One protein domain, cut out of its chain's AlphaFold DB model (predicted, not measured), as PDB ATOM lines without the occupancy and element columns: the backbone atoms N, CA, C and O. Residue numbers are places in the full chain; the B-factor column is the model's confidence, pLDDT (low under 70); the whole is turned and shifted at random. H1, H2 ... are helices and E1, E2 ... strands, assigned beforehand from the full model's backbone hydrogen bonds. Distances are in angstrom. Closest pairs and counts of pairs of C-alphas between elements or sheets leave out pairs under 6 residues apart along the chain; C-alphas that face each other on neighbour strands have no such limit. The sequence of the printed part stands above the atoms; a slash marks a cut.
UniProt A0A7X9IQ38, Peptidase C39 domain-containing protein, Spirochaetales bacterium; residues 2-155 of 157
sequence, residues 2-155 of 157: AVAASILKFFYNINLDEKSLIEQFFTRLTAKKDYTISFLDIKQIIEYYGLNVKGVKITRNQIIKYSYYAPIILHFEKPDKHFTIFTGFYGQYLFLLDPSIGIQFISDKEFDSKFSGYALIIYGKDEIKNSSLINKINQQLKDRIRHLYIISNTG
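What this domain is: This is residues 2 to 155 of the 157 residues of the protein "Peptidase C39 domain-containing protein" of Spirochaetales bacterium (UniProt A0A7X9IQ38). A strongly twisted sheet of six strands is the core, with H1, H3 and the long H6 packed on one face and H5 on the other, three layers in all. H6 makes one end of the longest axis, where residues 146 to 155 stick out; H2 lies at the other end, off the sheet. The printed part has 154 residues, with six named helices and six named strands in the order H1 H2 H3 E1 H4 E2 E3 E4 E5 H5 E6 H6, of mixed class. The antiparallel sheet runs E1 E6 E2 E3 E4 E5. The whole is compact, with a radius of gyration of the C-alphas of 16.4 A, yet elongated, spanning 58 by 34 by 26 A.

Where its parts are: Find C-alpha 2 at (-13.575, 24.451, -5.988), where H1 begins and runs to residue 11. H2 is residues 18 to 32, 20.6 A long, and H3 is 39 to 48. Next come E1, 52 to 57, H4, 60 to 65, and E2, 72 to 76. E3, 82 to 90, is 23.0 A long and bends by 65 degrees at residue 87. E4 is 93 to 98, E5 102 to 107, H5 108 to 114. E6, 115 to 123, is 21.6 A long and bends by 53 degrees at residue 118. H6 runs 34.9 A from residue 131 to C-alpha 154 at (18.774, 27.916, 16.829).

How they stand to each other: Look first at E2 to E5, a meander of three hairpins, each strand the antiparallel neighbour of the one before: N 74 and O 84 are 2.8 A apart, N 85 and O 97 2.9 A, N 96 and O 104 2.9 A. E6 is the antiparallel neighbour of E2, with N 120 and O 73 within hydrogen-bond range at 2.8 A, and E1 is the antiparallel neighbour of E6, with N 54 and O 121 within hydrogen-bond range at 2.8 A. E1, H4, E2 form a split strand-helix-strand unit, two strands running the same way with E6 between, its crossover right-handed. H4 only grazes the sheet with residues 60 to 64. H1, at a height over the sheet of 9.3 A, and H3, at 8.5 A, touch at C-alphas 4 and 42, 5.8 A. H6 touches H1 only at their ends, with residues 131 to 134 alone, C-alphas 11 and 133 being 7.3 A apart. H2 is near H3. Every O i to N i+4 pair is within hydrogen-bond range in H1, H3, H4, H5 and H6; in H2, 10 of 11 are.

The domain as a whole: The C-alphas farthest apart, of Ala 31 and Thr 154, are 58.8 A apart. The printed part has no cut, and no link is long. Mean pLDDT of the printed part is 91.1; only residue 155 is under 70.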
ATOM      1  N   ALA A   2     -15.004  24.146  -5.909       86.44
ATOM      2  CA  ALA A   2     -13.575  24.451  -5.988       86.44
ATOM      3  C   ALA A   2     -12.661  23.218  -5.868       86.44
ATOM      4  O   ALA A   2     -11.756  23.061  -6.673       86.44
ATOM      5  N   VAL A   3     -12.937  22.284  -4.950       92.44
ATOM      6  CA  VAL A   3     -12.131  21.052  -4.823       92.44
ATOM      7  C   VAL A   3     -12.205  20.159  -6.061       92.44
ATOM      8  O   VAL A   3     -11.168  19.691  -6.524       92.44
ATOM      9  N   ALA A   4     -13.399  19.940  -6.616       91.69
ATOM     10  CA  ALA A   4     -13.563  19.136  -7.828       91.69
ATOM     11  C   ALA A   4     -12.812  19.775  -9.005       91.69
ATOM     12  O   ALA A   4     -12.058  19.098  -9.700       91.69
ATOM     13  N   ALA A   5     -12.959  21.094  -9.164       90.88
ATOM     14  CA  ALA A   5     -12.275  21.844 -10.206       90.88
ATOM     15  C   ALA A   5     -10.747  21.784 -10.047       90.88
ATOM     16  O   ALA A   5     -10.034  21.475 -11.000       90.88
ATOM     17  N   SER A   6     -10.239  21.994  -8.830       92.94
ATOM     18  CA  SER A   6      -8.810  21.904  -8.524       92.94
ATOM     19  C   SER A   6      -8.242  20.515  -8.810       92.94
ATOM     20  O   SER A   6      -7.167  20.412  -9.399       92.94
ATOM     21  N   ILE A   7      -8.958  19.447  -8.441       94.81
ATOM     22  CA  ILE A   7      -8.561  18.073  -8.767       94.81
ATOM     23  C   ILE A   7      -8.444  17.877 -10.276       94.81
ATOM     24  O   ILE A   7      -7.381  17.486 -10.757       94.81
ATOM     25  N   LEU A   8      -9.511  18.171 -11.014       94.25
ATOM     26  CA  LEU A   8      -9.569  17.914 -12.449       94.25
ATOM     27  C   LEU A   8      -8.504  18.725 -13.196       94.25
ATOM     28  O   LEU A   8      -7.721  18.158 -13.957       94.25
ATOM     29  N   LYS A   9      -8.402  20.021 -12.894       92.94
ATOM     30  CA  LYS A   9      -7.472  20.943 -13.549       92.94
ATOM     31  C   LYS A   9      -6.015  20.649 -13.210       92.94
ATOM     32  O   LYS A   9      -5.198  20.483 -14.109       92.94
ATOM     33  N   PHE A  10      -5.660  20.602 -11.927       92.88
ATOM     34  CA  PHE A  10      -4.249  20.568 -11.528       92.88
ATOM     35  C   PHE A  10      -3.679  19.155 -11.458       92.88
ATOM     36  O   PHE A  10      -2.523  18.939 -11.827       92.88
ATOM     37  N   PHE A  11      -4.474  18.188 -10.997       95.81
ATOM     38  CA  PHE A  11      -3.982  16.839 -10.731       95.81
ATOM     39  C   PHE A  11      -4.277  15.843 -11.848       95.81
ATOM     40  O   PHE A  11      -3.591  14.829 -11.911       95.81
ATOM     41  N   TYR A  12      -5.232  16.130 -12.733       95.44
ATOM     42  CA  TYR A  12      -5.558  15.269 -13.879       95.44
ATOM     43  C   TYR A  12      -5.436  15.975 -15.237       95.44
ATOM     44  O   TYR A  12      -5.664  15.349 -16.266       95.44
ATOM     45  N   ASN A  13      -5.045  17.258 -15.255       93.12
ATOM     46  CA  ASN A  13      -4.872  18.065 -16.470       93.12
ATOM     47  C   ASN A  13      -6.107  18.064 -17.395       93.12
ATOM     48  O   ASN A  13      -5.997  18.134 -18.619       93.12
ATOM     49  N   ILE A  14      -7.295  17.965 -16.802       92.19
ATOM     50  CA  ILE A  14      -8.570  17.992 -17.510       92.19
ATOM     51  C   ILE A  14      -8.999  19.449 -17.632       92.19
ATOM     52  O   ILE A  14      -9.155  20.151 -16.629       92.19
ATOM     53  N   ASN A  15      -9.182  19.905 -18.871       86.12
ATOM     54  CA  ASN A  15      -9.677  21.248 -19.127       86.12
ATOM     55  C   ASN A  15     -11.158  21.327 -18.745       86.12
ATOM     56  O   ASN A  15     -11.982  20.543 -19.219       86.12
ATOM     57  N   LEU A  16     -11.477  22.277 -17.875       83.38
ATOM     58  CA  LEU A  16     -12.829  22.497 -17.403       83.38
ATOM     59  C   LEU A  16     -13.449  23.610 -18.226       83.38
ATOM     60  O   LEU A  16     -12.983  24.746 -18.192       83.38
ATOM     61  N   ASP A  17     -14.549  23.301 -18.897       83.25
ATOM     62  CA  ASP A  17     -15.504  24.336 -19.257       83.25
ATOM     63  C   ASP A  17     -16.265  24.725 -17.982       83.25
ATOM     64  O   ASP A  17     -17.292  24.137 -17.639       83.25
ATOM     65  N   GLU A  18     -15.700  25.675 -17.231       72.12
ATOM     66  CA  GLU A  18     -16.282  26.161 -15.977       72.12
ATOM     67  C   GLU A  18     -17.713  26.672 -16.181       72.12
ATOM     68  O   GLU A  18     -18.541  26.501 -15.290       72.12
ATOM     69  N   LYS A  19     -18.033  27.228 -17.357       79.06
ATOM     70  CA  LYS A  19     -19.385  27.686 -17.680       79.06
ATOM     71  C   LYS A  19     -20.338  26.502 -17.816       79.06
ATOM     72  O   LYS A  19     -21.358  26.491 -17.137       79.06
ATOM     73  N   SER A  20     -19.987  25.491 -18.612       76.88
ATOM     74  CA  SER A  20     -20.807  24.277 -18.761       76.88
ATOM     75  C   SER A  20     -20.972  23.529 -17.433       76.88
ATOM     76  O   SER A  20     -22.072  23.097 -17.085       76.88
ATOM     77  N   LEU A  21     -19.898  23.444 -16.639       77.00
ATOM     78  CA  LEU A  21     -19.921  22.867 -15.299       77.00
ATOM     79  C   LEU A  21     -20.880  23.645 -14.386       77.00
ATOM     80  O   LEU A  21     -21.736  23.057 -13.730       77.00
ATOM     81  N   ILE A  22     -20.757  24.971 -14.338       74.94
ATOM     82  CA  ILE A  22     -21.653  25.811 -13.546       74.94
ATOM     83  C   ILE A  22     -23.083  25.617 -14.033       74.94
ATOM     84  O   ILE A  22     -23.912  25.265 -13.216       74.94
ATOM     85  N   GLU A  23     -23.384  25.745 -15.322       79.12
ATOM     86  CA  GLU A  23     -24.746  25.616 -15.858       79.12
ATOM     87  C   GLU A  23     -25.387  24.259 -15.535       79.12
ATOM     88  O   GLU A  23     -26.524  24.209 -15.054       79.12
ATOM     89  N   GLN A  24     -24.655  23.160 -15.723       75.06
ATOM     90  CA  GLN A  24     -25.163  21.811 -15.474       75.06
ATOM     91  C   GLN A  24     -25.412  21.565 -13.977       75.06
ATOM     92  O   GLN A  24     -26.456  21.029 -13.592       75.06
ATOM     93  N   PHE A  25     -24.482  21.983 -13.111       76.62
ATOM     94  CA  PHE A  25     -24.593  21.743 -11.673       76.62
ATOM     95  C   PHE A  25     -25.477  22.779 -10.962       76.62
ATOM     96  O   PHE A  25     -26.259  22.390 -10.097       76.62
ATOM     97  N   PHE A  26     -25.453  24.059 -11.354       76.06
ATOM     98  CA  PHE A  26     -26.373  25.079 -10.833       76.06
ATOM     99  C   PHE A  26     -27.816  24.731 -11.155       76.06
ATOM    100  O   PHE A  26     -28.632  24.804 -10.247       76.06
ATOM    101  N   THR A  27     -28.134  24.300 -12.382       77.19
ATOM    102  CA  THR A  27     -29.503  23.874 -12.742       77.19
ATOM    103  C   THR A  27     -30.026  22.783 -11.805       77.19
ATOM    104  O   THR A  27     -31.203  22.747 -11.447       77.19
ATOM    105  N   ARG A  28     -29.144  21.890 -11.351       72.62
ATOM    106  CA  ARG A  28     -29.509  20.841 -10.401       72.62
ATOM    107  C   ARG A  28     -29.621  21.339  -8.958       72.62
ATOM    108  O   ARG A  28     -30.515  20.895  -8.240       72.62
ATOM    109  N   LEU A  29     -28.727  22.228  -8.522       72.00
ATOM    110  CA  LEU A  29     -28.776  22.831  -7.184       72.00
ATOM    111  C   LEU A  29     -30.013  23.730  -7.022       72.00
ATOM    112  O   LEU A  29     -30.703  23.656  -6.007       72.00
ATOM    113  N   THR A  30     -30.366  24.504  -8.053       74.94
ATOM    114  CA  THR A  30     -31.589  25.320  -8.078       74.94
ATOM    115  C   THR A  30     -32.841  24.450  -8.004       74.94
ATOM    116  O   THR A  30     -33.743  24.764  -7.229       74.94
ATOM    117  N   ALA A  31     -32.874  23.315  -8.711       75.56
ATOM    118  CA  ALA A  31     -33.968  22.348  -8.603       75.56
ATOM    119  C   ALA A  31     -34.115  21.766  -7.182       75.56
ATOM    120  O   ALA A  31     -35.233  21.532  -6.725       75.56
ATOM    121  N   LYS A  32     -33.004  21.577  -6.456       73.31
ATOM    122  CA  LYS A  32     -33.002  21.139  -5.048       73.31
ATOM    123  C   LYS A  32     -33.332  22.253  -4.043       73.31
ATOM    124  O   LYS A  32     -33.576  21.932  -2.884       73.31
ATOM    125  N   LYS A  33     -33.329  23.531  -4.453       76.12
ATOM    126  CA  LYS A  33     -33.355  24.715  -3.563       76.12
ATOM    127  C   LYS A  33     -32.279  24.682  -2.461       76.12
ATOM    128  O   LYS A  33     -32.446  25.301  -1.414       76.12
ATOM    129  N   ASP A  34     -31.177  23.979  -2.708       73.62
ATOM    130  CA  ASP A  34     -30.024  23.879  -1.816       73.62
ATOM    131  C   ASP A  34     -28.758  24.058  -2.654       73.62
ATOM    132  O   ASP A  34     -28.488  23.282  -3.572       73.62
ATOM    133  N   TYR A  35     -28.004  25.113  -2.351       70.50
ATOM    134  CA  TYR A  35     -26.764  25.471  -3.042       70.50
ATOM    135  C   TYR A  35     -25.527  24.837  -2.390       70.50
ATOM    136  O   TYR A  35     -24.397  25.077  -2.823       70.50
ATOM    137  N   THR A  36     -25.727  24.017  -1.355       75.75
ATOM    138  CA  THR A  36     -24.662  23.275  -0.689       75.75
ATOM    139  C   THR A  36     -24.183  22.146  -1.586       75.75
ATOM    140  O   THR A  36     -24.957  21.326  -2.076       75.75
ATOM    141  N   ILE A  37     -22.871  22.072  -1.779       80.56
ATOM    142  CA  ILE A  37     -22.271  21.024  -2.601       80.56
ATOM    143  C   ILE A  37     -21.965  19.831  -1.720       80.56
ATOM    144  O   ILE A  37     -21.131  19.909  -0.819       80.56
ATOM    145  N   SER A  38     -22.638  18.721  -1.999       87.44
ATOM    146  CA  SER A  38     -22.455  17.485  -1.256       87.44
ATOM    147  C   SER A  38     -21.275  16.663  -1.780       87.44
ATOM    148  O   SER A  38     -20.759  16.852  -2.884       87.44
ATOM    149  N   PHE A  39     -20.902  15.663  -0.987       89.94
ATOM    150  CA  PHE A  39     -19.954  14.616  -1.360       89.94
ATOM    151  C   PHE A  39     -20.342  13.908  -2.669       89.94
ATOM    152  O   PHE A  39     -19.489  13.592  -3.498       89.94
ATOM    153  N   LEU A  40     -21.646  13.673  -2.850       89.81
ATOM    154  CA  LEU A  40     -22.198  13.019  -4.030       89.81
ATOM    155  C   LEU A  40     -22.075  13.907  -5.268       89.81
ATOM    156  O   LEU A  40     -21.753  13.402  -6.339       89.81
ATOM    157  N   ASP A  41     -22.283  15.215  -5.117       89.75
ATOM    158  CA  ASP A  41     -22.156  16.152  -6.233       89.75
ATOM    159  C   ASP A  41     -20.693  16.229  -6.698       89.75
ATOM    160  O   ASP A  41     -20.430  16.126  -7.891       89.75
ATOM    161  N   ILE A  42     -19.726  16.297  -5.770       92.56
ATOM    162  CA  ILE A  42     -18.287  16.254  -6.103       92.56
ATOM    163  C   ILE A  42     -17.927  14.957  -6.826       92.56
ATOM    164  O   ILE A  42     -17.237  14.993  -7.843       92.56
ATOM    165  N   LYS A  43     -18.401  13.817  -6.312       94.62
ATOM    166  CA  LYS A  43     -18.191  12.516  -6.944       94.62
ATOM    167  C   LYS A  43     -18.690  12.528  -8.395       94.62
ATOM    168  O   LYS A  43     -17.930  12.196  -9.296       94.62
ATOM    169  N   GLN A  44     -19.927  12.969  -8.613       91.50
ATOM    170  CA  GLN A  44     -20.562  12.972  -9.930       91.50
ATOM    171  C   GLN A  44     -19.910  13.951 -10.909       91.50
ATOM    172  O   GLN A  44     -19.807  13.633 -12.088       91.50
ATOM    173  N   ILE A  45     -19.416  15.102 -10.435       91.12
ATOM    174  CA  ILE A  45     -18.593  16.012 -11.248       91.12
ATOM    175  C   ILE A  45     -17.362  15.278 -11.766       91.12
ATOM    176  O   ILE A  45     -17.074  15.302 -12.954       91.12
ATOM    177  N   ILE A  46     -16.617  14.634 -10.875       93.88
ATOM    178  CA  ILE A  46     -15.350  14.004 -11.242       93.88
ATOM    179  C   ILE A  46     -15.590  12.799 -12.171       93.88
ATOM    180  O   ILE A  46     -14.857  12.619 -13.143       93.88
ATOM    181  N   GLU A  47     -16.651  12.027 -11.923       93.88
ATOM    182  CA  GLU A  47     -17.077  10.915 -12.783       93.88
ATOM    183  C   GLU A  47     -17.539  11.376 -14.170       93.88
ATOM    184  O   GLU A  47     -17.238  10.710 -15.160       93.88
ATOM    185  N   TYR A  48     -18.200  12.534 -14.272       90.94
ATOM    186  CA  TYR A  48     -18.597  13.120 -15.557       90.94
ATOM    187  C   TYR A  48     -17.393  13.372 -16.480       90.94
ATOM    188  O   TYR A  48     -17.495  13.192 -17.691       90.94
ATOM    189  N   TYR A  49     -16.230  13.703 -15.914       91.31
ATOM    190  CA  TYR A  49     -14.976  13.859 -16.662       91.31
ATOM    191  C   TYR A  49     -14.184  12.548 -16.838       91.31
ATOM    192  O   TYR A  49     -13.010  12.571 -17.207       91.31
ATOM    193  N   GLY A  50     -14.810  11.389 -16.604       92.44
ATOM    194  CA  GLY A  50     -14.253  10.077 -16.948       92.44
ATOM    195  C   GLY A  50     -13.262   9.496 -15.936       92.44
ATOM    196  O   GLY A  50     -12.523   8.564 -16.269       92.44
ATOM    197  N   LEU A  51     -13.225  10.024 -14.709       95.62
ATOM    198  CA  LEU A  51     -12.421   9.477 -13.615       95.62
ATOM    199  C   LEU A  51     -13.274   8.576 -12.714       95.62
ATOM    200  O   LEU A  51     -14.405   8.915 -12.383       95.62
ATOM    201  N   ASN A  52     -12.726   7.447 -12.254       95.88
ATOM    202  CA  ASN A  52     -13.447   6.588 -11.311       95.88
ATOM    203  C   ASN A  52     -13.265   7.095  -9.884       95.88
ATOM    204  O   ASN A  52     -12.130   7.298  -9.443       95.88
ATOM    205  N   VAL A  53     -14.365   7.241  -9.142       96.81
ATOM    206  CA  VAL A  53     -14.333   7.795  -7.786       96.81
ATOM    207  C   VAL A  53     -15.120   6.937  -6.808       96.81
ATOM    208  O   VAL A  53     -16.280   6.588  -7.027       96.81
ATOM    209  N   LYS A  54     -14.515   6.644  -5.658       96.25
ATOM    210  CA  LYS A  54     -15.164   5.920  -4.566       96.25
ATOM    211  C   LYS A  54     -15.225   6.771  -3.307       96.25
ATOM    212  O   LYS A  54     -14.198   7.214  -2.803       96.25
ATOM    213  N   GLY A  55     -16.434   6.954  -2.781       97.06
ATOM    214  CA  GLY A  55     -16.635   7.469  -1.430       97.06
ATOM    215  C   GLY A  55     -16.397   6.369  -0.405       97.06
ATOM    216  O   GLY A  55     -16.927   5.266  -0.549       97.06
ATOM    217  N   VAL A  56     -15.586   6.656   0.609       96.94
ATOM    218  CA  VAL A  56     -15.211   5.694   1.648       96.94
ATOM    219  C   VAL A  56     -15.251   6.332   3.031       96.94
ATOM    220  O   VAL A  56     -14.942   7.515   3.190       96.94
ATOM    221  N   LYS A  57     -15.583   5.521   4.038       97.75
ATOM    222  CA  LYS A  57     -15.259   5.820   5.434       97.75
ATOM    223  C   LYS A  57     -13.831   5.350   5.695       97.75
ATOM    224  O   LYS A  57     -13.504   4.206   5.378       97.75
ATOM    225  N   ILE A  58     -12.983   6.223   6.218       97.56
ATOM    226  CA  ILE A  58     -11.544   5.987   6.332       97.56
ATOM    227  C   ILE A  58     -10.975   6.700   7.562       97.56
ATOM    228  O   ILE A  58     -11.475   7.745   7.965       97.56
ATOM    229  N   THR A  59      -9.928   6.144   8.169       97.94
ATOM    230  CA  THR A  59      -9.181   6.780   9.267       97.94
ATOM    231  C   THR A  59      -7.923   7.488   8.756       97.94
ATOM    232  O   THR A  59      -7.428   7.173   7.674       97.94
ATOM    233  N   ARG A  60      -7.338   8.395   9.554       97.44
ATOM    234  CA  ARG A  60      -6.050   9.042   9.231       97.44
ATOM    235  C   ARG A  60      -4.952   8.024   8.904       97.44
ATOM    236  O   ARG A  60      -4.286   8.138   7.880       97.44
ATOM    237  N   ASN A  61      -4.824   6.973   9.716       97.12
ATOM    238  CA  ASN A  61      -3.832   5.915   9.496       97.12
ATOM    239  C   ASN A  61      -4.050   5.183   8.165       97.12
ATOM    240  O   ASN A  61      -3.091   4.841   7.473       97.12
ATOM    241  N   GLN A  62      -5.307   4.955   7.780       97.56
ATOM    242  CA  GLN A  62      -5.627   4.366   6.483       97.56
ATOM    243  C   GLN A  62      -5.318   5.332   5.332       97.56
ATOM    244  O   GLN A  62      -4.763   4.887   4.337       97.56
ATOM    245  N   ILE A  63      -5.591   6.636   5.466       97.44
ATOM    246  CA  ILE A  63      -5.209   7.648   4.459       97.44
ATOM    247  C   ILE A  63      -3.695   7.614   4.214       97.44
ATOM    248  O   ILE A  63      -3.261   7.556   3.067       97.44
ATOM    249  N   ILE A  64      -2.895   7.571   5.283       96.50
ATOM    250  CA  ILE A  64      -1.430   7.471   5.199       96.50
ATOM    251  C   ILE A  64      -1.013   6.176   4.488       96.50
ATOM    252  O   ILE A  64      -0.223   6.211   3.541       96.50
ATOM    253  N   LYS A  65      -1.586   5.034   4.893       96.06
ATOM    254  CA  LYS A  65      -1.329   3.722   4.273       96.06
ATOM    255  C   LYS A  65      -1.672   3.700   2.778       96.06
ATOM    256  O   LYS A  65      -0.980   3.056   1.997       96.06
ATOM    257  N   TYR A  66      -2.728   4.403   2.385       94.50
ATOM    258  CA  TYR A  66      -3.235   4.473   1.015       94.50
ATOM    259  C   TYR A  66      -2.795   5.747   0.281       94.50
ATOM    260  O   TYR A  66      -3.402   6.135  -0.714       94.50
ATOM    261  N   SER A  67      -1.713   6.385   0.736       95.06
ATOM    262  CA  SER A  67      -1.220   7.654   0.188       95.06
ATOM    263  C   SER A  67      -0.809   7.596  -1.286       95.06
ATOM    264  O   SER A  67      -0.772   8.636  -1.939       95.06
ATOM    265  N   TYR A  68      -0.583   6.408  -1.853       93.38
ATOM    266  CA  TYR A  68      -0.358   6.237  -3.294       93.38
ATOM    267  C   TYR A  68      -1.569   6.643  -4.159       93.38
ATOM    268  O   TYR A  68      -1.399   6.970  -5.335       93.38
ATOM    269  N   TYR A  69      -2.776   6.683  -3.579       95.19
ATOM    270  CA  TYR A  69      -3.972   7.228  -4.225       95.19
ATOM    271  C   TYR A  69      -4.071   8.759  -4.153       95.19
ATOM    272  O   TYR A  69      -5.064   9.316  -4.612       95.19
ATOM    273  N   ALA A  70      -3.084   9.463  -3.587       96.25
ATOM    274  CA  ALA A  70      -3.065  10.921  -3.650       96.25
ATOM    275  C   ALA A  70      -3.184  11.402  -5.117       96.25
ATOM    276  O   ALA A  70      -2.542  10.812  -5.994       96.25
ATOM    277  N   PRO A  71      -3.974  12.461  -5.395       97.31
ATOM    278  CA  PRO A  71      -4.715  13.283  -4.433       97.31
ATOM    279  C   PRO A  71      -6.003  12.611  -3.916       97.31
ATOM    280  O   PRO A  71      -6.768  12.035  -4.685       97.31
ATOM    281  N   ILE A  72      -6.278  12.754  -2.617       97.75
ATOM    282  CA  ILE A  72      -7.501  12.241  -1.970       97.75
ATOM    283  C   ILE A  72      -8.332  13.428  -1.482       97.75
ATOM    284  O   ILE A  72      -7.808  14.294  -0.787       97.75
ATOM    285  N   ILE A  73      -9.627  13.473  -1.799       97.88
ATOM    286  CA  ILE A  73     -10.511  14.516  -1.256       97.88
ATOM    287  C   ILE A  73     -10.959  14.094   0.134       97.88
ATOM    288  O   ILE A  73     -11.488  12.998   0.307       97.88
ATOM    289  N   LEU A  74     -10.797  14.980   1.104       97.56
ATOM    290  CA  LEU A  74     -11.207  14.787   2.484       97.56
ATOM    291  C   LEU A  74     -12.344  15.744   2.828       97.56
ATOM    292  O   LEU A  74     -12.353  16.890   2.379       97.56
ATOM    293  N   HIS A  75     -13.281  15.282   3.652       96.31
ATOM    294  CA  HIS A  75     -14.327  16.127   4.221       96.31
ATOM    295  C   HIS A  75     -14.001  16.462   5.676       96.31
ATOM    296  O   HIS A  75     -13.812  15.565   6.507       96.31
ATOM    297  N   PHE A  76     -13.912  17.754   5.973       95.31
ATOM    298  CA  PHE A  76     -13.669  18.295   7.305       95.31
ATOM    299  C   PHE A  76     -14.968  18.900   7.834       95.31
ATOM    300  O   PHE A  76     -15.709  19.526   7.083       95.31
ATOM    301  N   GLU A  77     -15.248  18.706   9.120       94.38
ATOM    302  CA  GLU A  77     -16.457  19.213   9.787       94.38
ATOM    303  C   GLU A  77     -16.205  20.444  10.658       94.38
ATOM    304  O   GLU A  77     -17.163  21.107  11.048       94.38
ATOM    305  N   LYS A  78     -14.940  20.743  10.973       90.88
ATOM    306  CA  LYS A  78     -14.552  21.858  11.843       90.88
ATOM    307  C   LYS A  78     -13.432  22.701  11.221       90.88
ATOM    308  O   LYS A  78     -12.566  22.140  10.542       90.88
ATOM    309  N   PRO A  79     -13.368  24.014  11.523       86.56
ATOM    310  CA  PRO A  79     -14.365  24.801  12.271       86.56
ATOM    311  C   PRO A  79     -15.700  24.937  11.524       86.56
ATOM    312  O   PRO A  79     -16.745  24.940  12.164       86.56
ATOM    313  N   ASP A  80     -15.652  24.892  10.196       89.00
ATOM    314  CA  ASP A  80     -16.808  24.831   9.307       89.00
ATOM    315  C   ASP A  80     -16.673  23.640   8.359       89.00
ATOM    316  O   ASP A  80     -15.564  23.166   8.080       89.00
ATOM    317  N   LYS A  81     -17.804  23.159   7.834       90.12
ATOM    318  CA  LYS A  81     -17.816  22.053   6.871       90.12
ATOM    319  C   LYS A  81     -17.165  22.481   5.562       90.12
ATOM    320  O   LYS A  81     -17.655  23.387   4.893       90.12
ATOM    321  N   HIS A  82     -16.096  21.801   5.173       92.06
ATOM    322  CA  HIS A  82     -15.410  22.063   3.912       92.06
ATOM    323  C   HIS A  82     -14.730  20.807   3.367       92.06
ATOM    324  O   HIS A  82     -14.630  19.765   4.021       92.06
ATOM    325  N   PHE A  83     -14.268  20.919   2.127       94.38
ATOM    326  CA  PHE A  83     -13.503  19.888   1.450       94.38
ATOM    327  C   PHE A  83     -12.070  20.357   1.262       94.38
ATOM    328  O   PHE A  83     -11.835  21.494   0.860       94.38
ATOM    329  N   THR A  84     -11.125  19.452   1.473       95.75
ATOM    330  CA  THR A  84      -9.700  19.696   1.248       95.75
ATOM    331  C   THR A  84      -9.083  18.525   0.493       95.75
ATOM    332  O   THR A  84      -9.689  17.456   0.386       95.75
ATOM    333  N   ILE A  85      -7.894  18.712  -0.070       97.81
ATOM    334  CA  ILE A  85      -7.199  17.695  -0.858       97.81
ATOM    335  C   ILE A  85      -5.951  17.256  -0.104       97.81
ATOM    336  O   ILE A  85      -5.030  18.039   0.082       97.81
ATOM    337  N   PHE A  86      -5.881  15.989   0.278       98.25
ATOM    338  CA  PHE A  86      -4.658  15.378   0.781       98.25
ATOM    339  C   PHE A  86      -3.694  15.072  -0.365       98.25
ATOM    340  O   PHE A  86      -4.063  14.388  -1.325       98.25
ATOM    341  N   THR A  87      -2.452  15.542  -0.242       97.62
ATOM    342  CA  THR A  87      -1.390  15.307  -1.236       97.62
ATOM    343  C   THR A  87      -0.269  14.413  -0.714       97.62
ATOM    344  O   THR A  87       0.446  13.811  -1.514       97.62
ATOM    345  N   GLY A  88      -0.095  14.300   0.604       97.69
ATOM    346  CA  GLY A  88       0.977  13.513   1.208       97.69
ATOM    347  C   GLY A  88       1.159  13.793   2.695       97.69
ATOM    348  O   GLY A  88       0.316  14.410   3.338       97.69
ATOM    349  N   PHE A  89       2.271  13.329   3.256       97.56
ATOM    350  CA  PHE A  89       2.603  13.519   4.667       97.56
ATOM    351  C   PHE A  89       4.123  13.535   4.883       97.56
ATOM    352  O   PHE A  89       4.900  13.093   4.026       97.56
ATOM    353  N   TYR A  90       4.550  14.042   6.040       96.38
ATOM    354  CA  TYR A  90       5.932  13.990   6.507       96.38
ATOM    355  C   TYR A  90       5.993  14.014   8.035       96.38
ATOM    356  O   TYR A  90       5.554  14.975   8.667       96.38
ATOM    357  N   GLY A  91       6.550  12.957   8.632       93.44
ATOM    358  CA  GLY A  91       6.499  12.772  10.082       93.44
ATOM    359  C   GLY A  91       5.048  12.769  10.574       93.44
ATOM    360  O   GLY A  91       4.222  12.037  10.039       93.44
ATOM    361  N   GLN A  92       4.751  13.631  11.546       94.12
ATOM    362  CA  GLN A  92       3.423  13.820  12.153       94.12
ATOM    363  C   GLN A  92       2.542  14.868  11.444       94.12
ATOM    364  O   GLN A  92       1.569  15.353  12.028       94.12
ATOM    365  N   TYR A  93       2.926  15.297  10.237       97.06
ATOM    366  CA  TYR A  93       2.233  16.347   9.493       97.06
ATOM    367  C   TYR A  93       1.616  15.809   8.207       97.06
ATOM    368  O   TYR A  93       2.294  15.166   7.403       97.06
ATOM    369  N   LEU A  94       0.342  16.131   7.983       98.00
ATOM    370  CA  LEU A  94      -0.373  15.856   6.740       98.00
ATOM    371  C   LEU A  94      -0.365  17.094   5.854       98.00
ATOM    372  O   LEU A  94      -0.516  18.213   6.337       98.00
ATOM    373  N   PHE A  95      -0.204  16.880   4.554       98.12
ATOM    374  CA  PHE A  95      -0.148  17.920   3.537       98.12
ATOM    375  C   PHE A  95      -1.495  18.040   2.852       98.12
ATOM    376  O   PHE A  95      -2.011  17.063   2.299       98.12
ATOM    377  N   LEU A  96      -2.047  19.246   2.907       97.12
ATOM    378  CA  LEU A  96      -3.373  19.558   2.418       97.12
ATOM    379  C   LEU A  96      -3.309  20.715   1.423       97.12
ATOM    380  O   LEU A  96      -2.553  21.670   1.600       97.12
ATOM    381  N   LEU A  97      -4.150  20.649   0.401       95.94
ATOM    382  CA  LEU A  97      -4.471  21.758  -0.478       95.94
ATOM    383  C   LEU A  97      -5.952  22.067  -0.298       95.94
ATOM    384  O   LEU A  97      -6.826  21.323  -0.744       95.94
ATOM    385  N   ASP A  98      -6.219  23.177   0.374       91.06
ATOM    386  CA  ASP A  98      -7.551  23.748   0.476       91.06
ATOM    387  C   ASP A  98      -7.697  24.828  -0.607       91.06
ATOM    388  O   ASP A  98      -6.877  25.741  -0.647       91.06
ATOM    389  N   PRO A  99      -8.683  24.764  -1.516       85.38
ATOM    390  CA  PRO A  99      -8.834  25.787  -2.548       85.38
ATOM    391  C   PRO A  99      -9.030  27.216  -2.020       85.38
ATOM    392  O   PRO A  99      -8.732  28.161  -2.744       85.38
ATOM    393  N   SER A 100      -9.531  27.382  -0.794       84.75
ATOM    394  CA  SER A 100      -9.787  28.685  -0.174       84.75
ATOM    395  C   SER A 100      -8.575  29.250   0.566       84.75
ATOM    396  O   SER A 100      -8.448  30.466   0.669       84.75
ATOM    397  N   ILE A 101      -7.687  28.392   1.078       87.25
ATOM    398  CA  ILE A 101      -6.534  28.798   1.910       87.25
ATOM    399  C   ILE A 101      -5.205  28.616   1.159       87.25
ATOM    400  O   ILE A 101      -4.246  29.357   1.364       87.25
ATOM    401  N   GLY A 102      -5.144  27.635   0.264       91.25
ATOM    402  CA  GLY A 102      -3.950  27.198  -0.442       91.25
ATOM    403  C   GLY A 102      -3.322  25.948   0.173       91.25
ATOM    404  O   GLY A 102      -3.984  25.094   0.768       91.25
ATOM    405  N   ILE A 103      -2.013  25.814  -0.031       93.12
ATOM    406  CA  ILE A 103      -1.233  24.658   0.416       93.12
ATOM    407  C   ILE A 103      -0.824  24.855   1.878       93.12
ATOM    408  O   ILE A 103      -0.156  25.835   2.214       93.12
ATOM    409  N   GLN A 104      -1.149  23.882   2.724       94.44
ATOM    410  CA  GLN A 104      -0.843  23.878   4.151       94.44
ATOM    411  C   GLN A 104      -0.366  22.500   4.621       94.44
ATOM    412  O   GLN A 104      -0.561  21.483   3.954       94.44
ATOM    413  N   PHE A 105       0.252  22.466   5.798       95.81
ATOM    414  CA  PHE A 105       0.475  21.233   6.540       95.81
ATOM    415  C   PHE A 105      -0.175  21.365   7.916       95.81
ATOM    416  O   PHE A 105      -0.127  22.437   8.514       95.81
ATOM    417  N   ILE A 106      -0.780  20.288   8.411       96.31
ATOM    418  CA  ILE A 106      -1.403  20.260   9.738       96.31
ATOM    419  C   ILE A 106      -0.910  19.058  10.531       96.31
ATOM    420  O   ILE A 106      -0.547  18.034   9.952       96.31
ATOM    421  N   SER A 107      -0.869  19.189  11.856       97.06
ATOM    422  CA  SER A 107      -0.467  18.084  12.734       97.06
ATOM    423  C   SER A 107      -1.514  16.970  12.759       97.06
ATOM    424  O   SER A 107      -2.698  17.221  12.533       97.06
ATOM    425  N   ASP A 108      -1.106  15.758  13.130       96.56
ATOM    426  CA  ASP A 108      -2.018  14.635  13.390       96.56
ATOM    427  C   ASP A 108      -3.169  15.014  14.335       96.56
ATOM    428  O   ASP A 108      -4.333  14.743  14.046       96.56
ATOM    429  N   LYS A 109      -2.853  15.703  15.440       96.69
ATOM    430  CA  LYS A 109      -3.843  16.149  16.432       96.69
ATOM    431  C   LYS A 109      -4.865  17.101  15.817       96.69
ATOM    432  O   LYS A 109      -6.061  16.995  16.078       96.69
ATOM    433  N   GLU A 110      -4.388  18.050  15.019       96.88
ATOM    434  CA  GLU A 110      -5.253  19.011  14.349       96.88
ATOM    435  C   GLU A 110      -6.125  18.325  13.291       96.88
ATOM    436  O   GLU A 110      -7.328  18.576  13.242       96.88
ATOM    437  N   PHE A 111      -5.549  17.414  12.507       97.56
ATOM    438  CA  PHE A 111      -6.278  16.620  11.526       97.56
ATOM    439  C   PHE A 111      -7.408  15.822  12.180       97.56
ATOM    440  O   PHE A 111      -8.563  15.944  11.772       97.56
ATOM    441  N   ASP A 112      -7.093  15.062  13.231       96.94
ATOM    442  CA  ASP A 112      -8.056  14.216  13.943       96.94
ATOM    443  C   ASP A 112      -9.183  15.047  14.581       96.94
ATOM    444  O   ASP A 112     -10.310  14.577  14.712       96.94
ATOM    445  N   SER A 113      -8.913  16.311  14.926       97.00
ATOM    446  CA  SER A 113      -9.927  17.224  15.467       97.00
ATOM    447  C   SER A 113     -10.913  17.765  14.422       97.00
ATOM    448  O   SER A 113     -12.006  18.198  14.797       97.00
ATOM    449  N   LYS A 114     -10.542  17.755  13.131       96.75
ATOM    450  CA  LYS A 114     -11.298  18.378  12.028       96.75
ATOM    451  C   LYS A 114     -11.930  17.370  11.071       96.75
ATOM    452  O   LYS A 114     -12.982  17.652  10.497       96.75
ATOM    453  N   PHE A 115     -11.284  16.229  10.854       97.56
ATOM    454  CA  PHE A 115     -11.666  15.266   9.828       97.56
ATOM    455  C   PHE A 115     -12.951  14.507  10.183       97.56
ATOM    456  O   PHE A 115     -13.085  13.952  11.267       97.56
ATOM    457  N   SER A 116     -13.882  14.423   9.231       96.94
ATOM    458  CA  SER A 116     -15.179  13.748   9.422       96.94
ATOM    459  C   SER A 116     -15.125  12.217   9.336       96.94
ATOM    460  O   SER A 116     -16.110  11.540   9.627       96.94
ATOM    461  N   GLY A 117     -14.007  11.647   8.874       97.81
ATOM    462  CA  GLY A 117     -13.901  10.213   8.591       97.81
ATOM    463  C   GLY A 117     -14.323   9.804   7.176       97.81
ATOM    464  O   GLY A 117     -14.343   8.608   6.892       97.81
ATOM    465  N   TYR A 118     -14.650  10.748   6.284       97.56
ATOM    466  CA  TYR A 118     -15.061  10.461   4.903       97.56
ATOM    467  C   TYR A 118     -14.091  11.027   3.861       97.56
ATOM    468  O   TYR A 118     -13.677  12.186   3.945       97.56
ATOM    469  N   ALA A 119     -13.771  10.216   2.845       97.88
ATOM    470  CA  ALA A 119     -12.895  10.593   1.733       97.88
ATOM    471  C   ALA A 119     -13.416  10.128   0.356       97.88
ATOM    472  O   ALA A 119     -14.106   9.111   0.265       97.88
ATOM    473  N   LEU A 120     -13.116  10.889  -0.703       97.88
ATOM    474  CA  LEU A 120     -13.245  10.431  -2.091       97.88
ATOM    475  C   LEU A 120     -11.867  10.022  -2.590       97.88
ATOM    476  O   LEU A 120     -10.928  10.820  -2.575       97.88
ATOM    477  N   ILE A 121     -11.779   8.785  -3.058       97.19
ATOM    478  CA  ILE A 121     -10.577   8.212  -3.649       97.19
ATOM    479  C   ILE A 121     -10.802   8.077  -5.148       97.19
ATOM    480  O   ILE A 121     -11.791   7.475  -5.572       97.19
ATOM    481  N   ILE A 122      -9.875   8.624  -5.928       96.38
ATOM    482  CA  ILE A 122      -9.858   8.498  -7.384       96.38
ATOM    483  C   ILE A 122      -8.925   7.342  -7.749       96.38
ATOM    484  O   ILE A 122      -7.861   7.200  -7.147       96.38
ATOM    485  N   TYR A 123      -9.328   6.490  -8.693       94.19
ATOM    486  CA  TYR A 123      -8.576   5.280  -9.032       94.19
ATOM    487  C   TYR A 123      -8.637   4.917 -10.523       94.19
ATOM    488  O   TYR A 123      -9.557   5.296 -11.246       94.19
ATOM    489  N   GLY A 124      -7.651   4.136 -10.976       87.81
ATOM    490  CA  GLY A 124      -7.630   3.539 -12.319       87.81
ATOM    491  C   GLY A 124      -7.320   4.507 -13.466       87.81
ATOM    492  O   GLY A 124      -7.653   4.197 -14.604       87.81
ATOM    493  N   LYS A 125      -6.739   5.674 -13.161       86.50
ATOM    494  CA  LYS A 125      -6.344   6.725 -14.117       86.50
ATOM    495  C   LYS A 125      -4.975   7.317 -13.763       86.50
ATOM    496  O   LYS A 125      -4.765   8.528 -13.813       86.50
ATOM    497  N   ASP A 126      -4.060   6.462 -13.314       86.81
ATOM    498  CA  ASP A 126      -2.736   6.882 -12.849       86.81
ATOM    499  C   ASP A 126      -1.868   7.449 -13.985       86.81
ATOM    500  O   ASP A 126      -1.002   8.282 -13.732       86.81
ATOM    501  N   GLU A 127      -2.140   7.068 -15.235       89.06
ATOM    502  CA  GLU A 127      -1.423   7.509 -16.434       89.06
ATOM    503  C   GLU A 127      -1.592   9.004 -16.747       89.06
ATOM    504  O   GLU A 127      -0.670   9.637 -17.255       89.06
ATOM    505  N   ILE A 128      -2.748   9.585 -16.410       91.56
ATOM    506  CA  ILE A 128      -3.031  11.021 -16.579       91.56
ATOM    507  C   ILE A 128      -2.854  11.814 -15.278       91.56
ATOM    508  O   ILE A 128      -2.984  13.039 -15.265       91.56
ATOM    509  N   LYS A 129      -2.555  11.131 -14.167       94.94
ATOM    510  CA  LYS A 129      -2.354  11.763 -12.865       94.94
ATOM    511  C   LYS A 129      -1.030  12.523 -12.854       94.94
ATOM    512  O   LYS A 129       0.043  11.947 -13.035       94.94
ATOM    513  N   ASN A 130      -1.083  13.816 -12.546       95.00
ATOM    514  CA  ASN A 130       0.075  14.700 -12.455       95.00
ATOM    515  C   ASN A 130       0.892  14.443 -11.175       95.00
ATOM    516  O   ASN A 130       0.951  15.253 -10.247       95.00
ATOM    517  N   SER A 131       1.543  13.284 -11.130       93.69
ATOM    518  CA  SER A 131       2.339  12.829  -9.988       93.69
ATOM    519  C   SER A 131       3.562  13.723  -9.743       93.69
ATOM    520  O   SER A 131       3.980  13.900  -8.601       93.69
ATOM    521  N   SER A 132       4.095  14.358 -10.794       94.94
ATOM    522  CA  SER A 132       5.179  15.344 -10.684       94.94
ATOM    523  C   SER A 132       4.760  16.562  -9.852       94.94
ATOM    524  O   SER A 132       5.490  16.971  -8.945       94.94
ATOM    525  N   LEU A 133       3.551  17.095 -10.077       95.00
ATOM    526  CA  LEU A 133       3.017  18.201  -9.280       95.00
ATOM    527  C   LEU A 133       2.842  17.812  -7.806       95.00
ATOM    528  O   LEU A 133       3.252  18.573  -6.930       95.00
ATOM    529  N   ILE A 134       2.290  16.626  -7.527       95.00
ATOM    530  CA  ILE A 134       2.124  16.116  -6.153       95.00
ATOM    531  C   ILE A 134       3.481  16.035  -5.449       95.00
ATOM    532  O   ILE A 134       3.644  16.538  -4.337       95.00
ATOM    533  N   ASN A 135       4.480  15.455  -6.120       96.25
ATOM    534  CA  ASN A 135       5.831  15.331  -5.583       96.25
ATOM    535  C   ASN A 135       6.466  16.698  -5.319       96.25
ATOM    536  O   ASN A 135       7.053  16.898  -4.256       96.25
ATOM    537  N   LYS A 136       6.295  17.658  -6.236       96.62
ATOM    538  CA  LYS A 136       6.783  19.033  -6.073       96.62
ATOM    539  C   LYS A 136       6.154  19.720  -4.859       96.62
ATOM    540  O   LYS A 136       6.886  20.277  -4.046       96.62
ATOM    541  N   ILE A 137       4.828  19.655  -4.711       94.88
ATOM    542  CA  ILE A 137       4.104  20.227  -3.561       94.88
ATOM    543  C   ILE A 137       4.602  19.595  -2.257       94.88
ATOM    544  O   ILE A 137       4.969  20.297  -1.313       94.88
ATOM    545  N   ASN A 138       4.671  18.265  -2.219       96.94
ATOM    546  CA  ASN A 138       5.095  17.538  -1.030       96.94
ATOM    547  C   ASN A 138       6.548  17.852  -0.659       96.94
ATOM    548  O   ASN A 138       6.861  17.977   0.522       96.94
ATOM    549  N   GLN A 139       7.438  18.001  -1.642       97.31
ATOM    550  CA  GLN A 139       8.826  18.380  -1.394       97.31
ATOM    551  C   GLN A 139       8.922  19.796  -0.812       97.31
ATOM    552  O   GLN A 139       9.568  19.984   0.215       97.31
ATOM    553  N   GLN A 140       8.198  20.764  -1.383       95.50
ATOM    554  CA  GLN A 140       8.155  22.134  -0.862       95.50
ATOM    555  C   GLN A 140       7.681  22.191   0.598       95.50
ATOM    556  O   GLN A 140       8.240  22.935   1.403       95.50
ATOM    557  N   LEU A 141       6.671  21.397   0.967       96.06
ATOM    558  CA  LEU A 141       6.179  21.349   2.346       96.06
ATOM    559  C   LEU A 141       7.153  20.659   3.302       96.06
ATOM    560  O   LEU A 141       7.336  21.132   4.424       96.06
ATOM    561  N   LYS A 142       7.821  19.586   2.860       96.56
ATOM    562  CA  LYS A 142       8.895  18.946   3.637       96.56
ATOM    563  C   LYS A 142      10.003  19.938   3.959       96.56
ATOM    564  O   LYS A 142      10.441  20.006   5.105       96.56
ATOM    565  N   ASP A 143      10.422  20.722   2.972       95.62
ATOM    566  CA  ASP A 143      11.484  21.706   3.157       95.62
ATOM    567  C   ASP A 143      11.031  22.822   4.106       95.62
ATOM    568  O   ASP A 143      11.741  23.124   5.062       95.62
ATOM    569  N   ARG A 144       9.798  23.330   3.974       93.81
ATOM    570  CA  ARG A 144       9.224  24.286   4.944       93.81
ATOM    571  C   ARG A 144       9.257  23.761   6.381       93.81
ATOM    572  O   ARG A 144       9.691  24.484   7.273       93.81
ATOM    573  N   ILE A 145       8.853  22.511   6.612       93.88
ATOM    574  CA  ILE A 145       8.868  21.910   7.956       93.88
ATOM    575  C   ILE A 145      10.296  21.801   8.500       93.88
ATOM    576  O   ILE A 145      10.536  22.135   9.660       93.88
ATOM    577  N   ARG A 146      11.259  21.373   7.674       93.38
ATOM    578  CA  ARG A 146      12.672  21.292   8.083       93.38
ATOM    579  C   ARG A 146      13.228  22.659   8.471       93.38
ATOM    580  O   ARG A 146      13.871  22.772   9.508       93.38
ATOM    581  N   HIS A 147      12.946  23.689   7.675       92.25
ATOM    582  CA  HIS A 147      13.377  25.056   7.966       92.25
ATOM    583  C   HIS A 147      12.795  25.574   9.288       92.25
ATOM    584  O   HIS A 147      13.531  26.151  10.086       92.25
ATOM    585  N   LEU A 148      11.509  25.326   9.559       89.94
ATOM    586  CA  LEU A 148      10.880  25.719  10.824       89.94
ATOM    587  C   LEU A 148      11.536  25.045  12.036       89.94
ATOM    588  O   LEU A 148      11.746  25.703  13.050       89.94
ATOM    589  N   TYR A 149      11.907  23.767  11.912       88.06
ATOM    590  CA  TYR A 149      12.583  23.025  12.981       88.06
ATOM    591  C   TYR A 149      14.004  23.540  13.260       88.06
ATOM    592  O   TYR A 149      14.446  23.569  14.406       88.06
ATOM    593  N   ILE A 150      14.726  23.966  12.220       89.19
ATOM    594  CA  ILE A 150      16.046  24.591  12.384       89.19
ATOM    595  C   ILE A 150      15.897  25.904  13.156       89.19
ATOM    596  O   ILE A 150      16.554  26.079  14.176       89.19
ATOM    597  N   ILE A 151      14.987  26.783  12.721       87.56
ATOM    598  CA  ILE A 151      14.769  28.096  13.347       87.56
ATOM    599  C   ILE A 151      14.375  27.951  14.823       87.56
ATOM    600  O   ILE A 151      14.905  28.676  15.664       87.56
ATOM    601  N   SER A 152      13.491  27.001  15.156       81.50
ATOM    602  CA  SER A 152      13.074  26.775  16.547       81.50
ATOM    603  C   SER A 152      14.212  26.305  17.452       81.50
ATOM    604  O   SER A 152      14.181  26.579  18.647       81.50
ATOM    605  N   ASN A 153      15.215  25.620  16.897       75.12
ATOM    606  CA  ASN A 153      16.320  25.041  17.662       75.12
ATOM    607  C   ASN A 153      17.578  25.920  17.689       75.12
ATOM    608  O   ASN A 153      18.473  25.672  18.490       75.12
ATOM    609  N   THR A 154      17.667  26.943  16.834       75.38
ATOM    610  CA  THR A 154      18.774  27.916  16.829       75.38
ATOM    611  C   THR A 154      18.494  29.168  17.670       75.38
ATOM    612  O   THR A 154      19.375  30.005  17.815       75.38
ATOM    613  N   GLY A 155      17.276  29.322  18.207       57.97
ATOM    614  CA  GLY A 155      16.811  30.516  18.930       57.97
ATOM    615  C   GLY A 155      17.020  30.525  20.451       57.97
ATOM    616  O   GLY A 155      16.462  31.389  21.119       57.97
TER     617      GLY A 155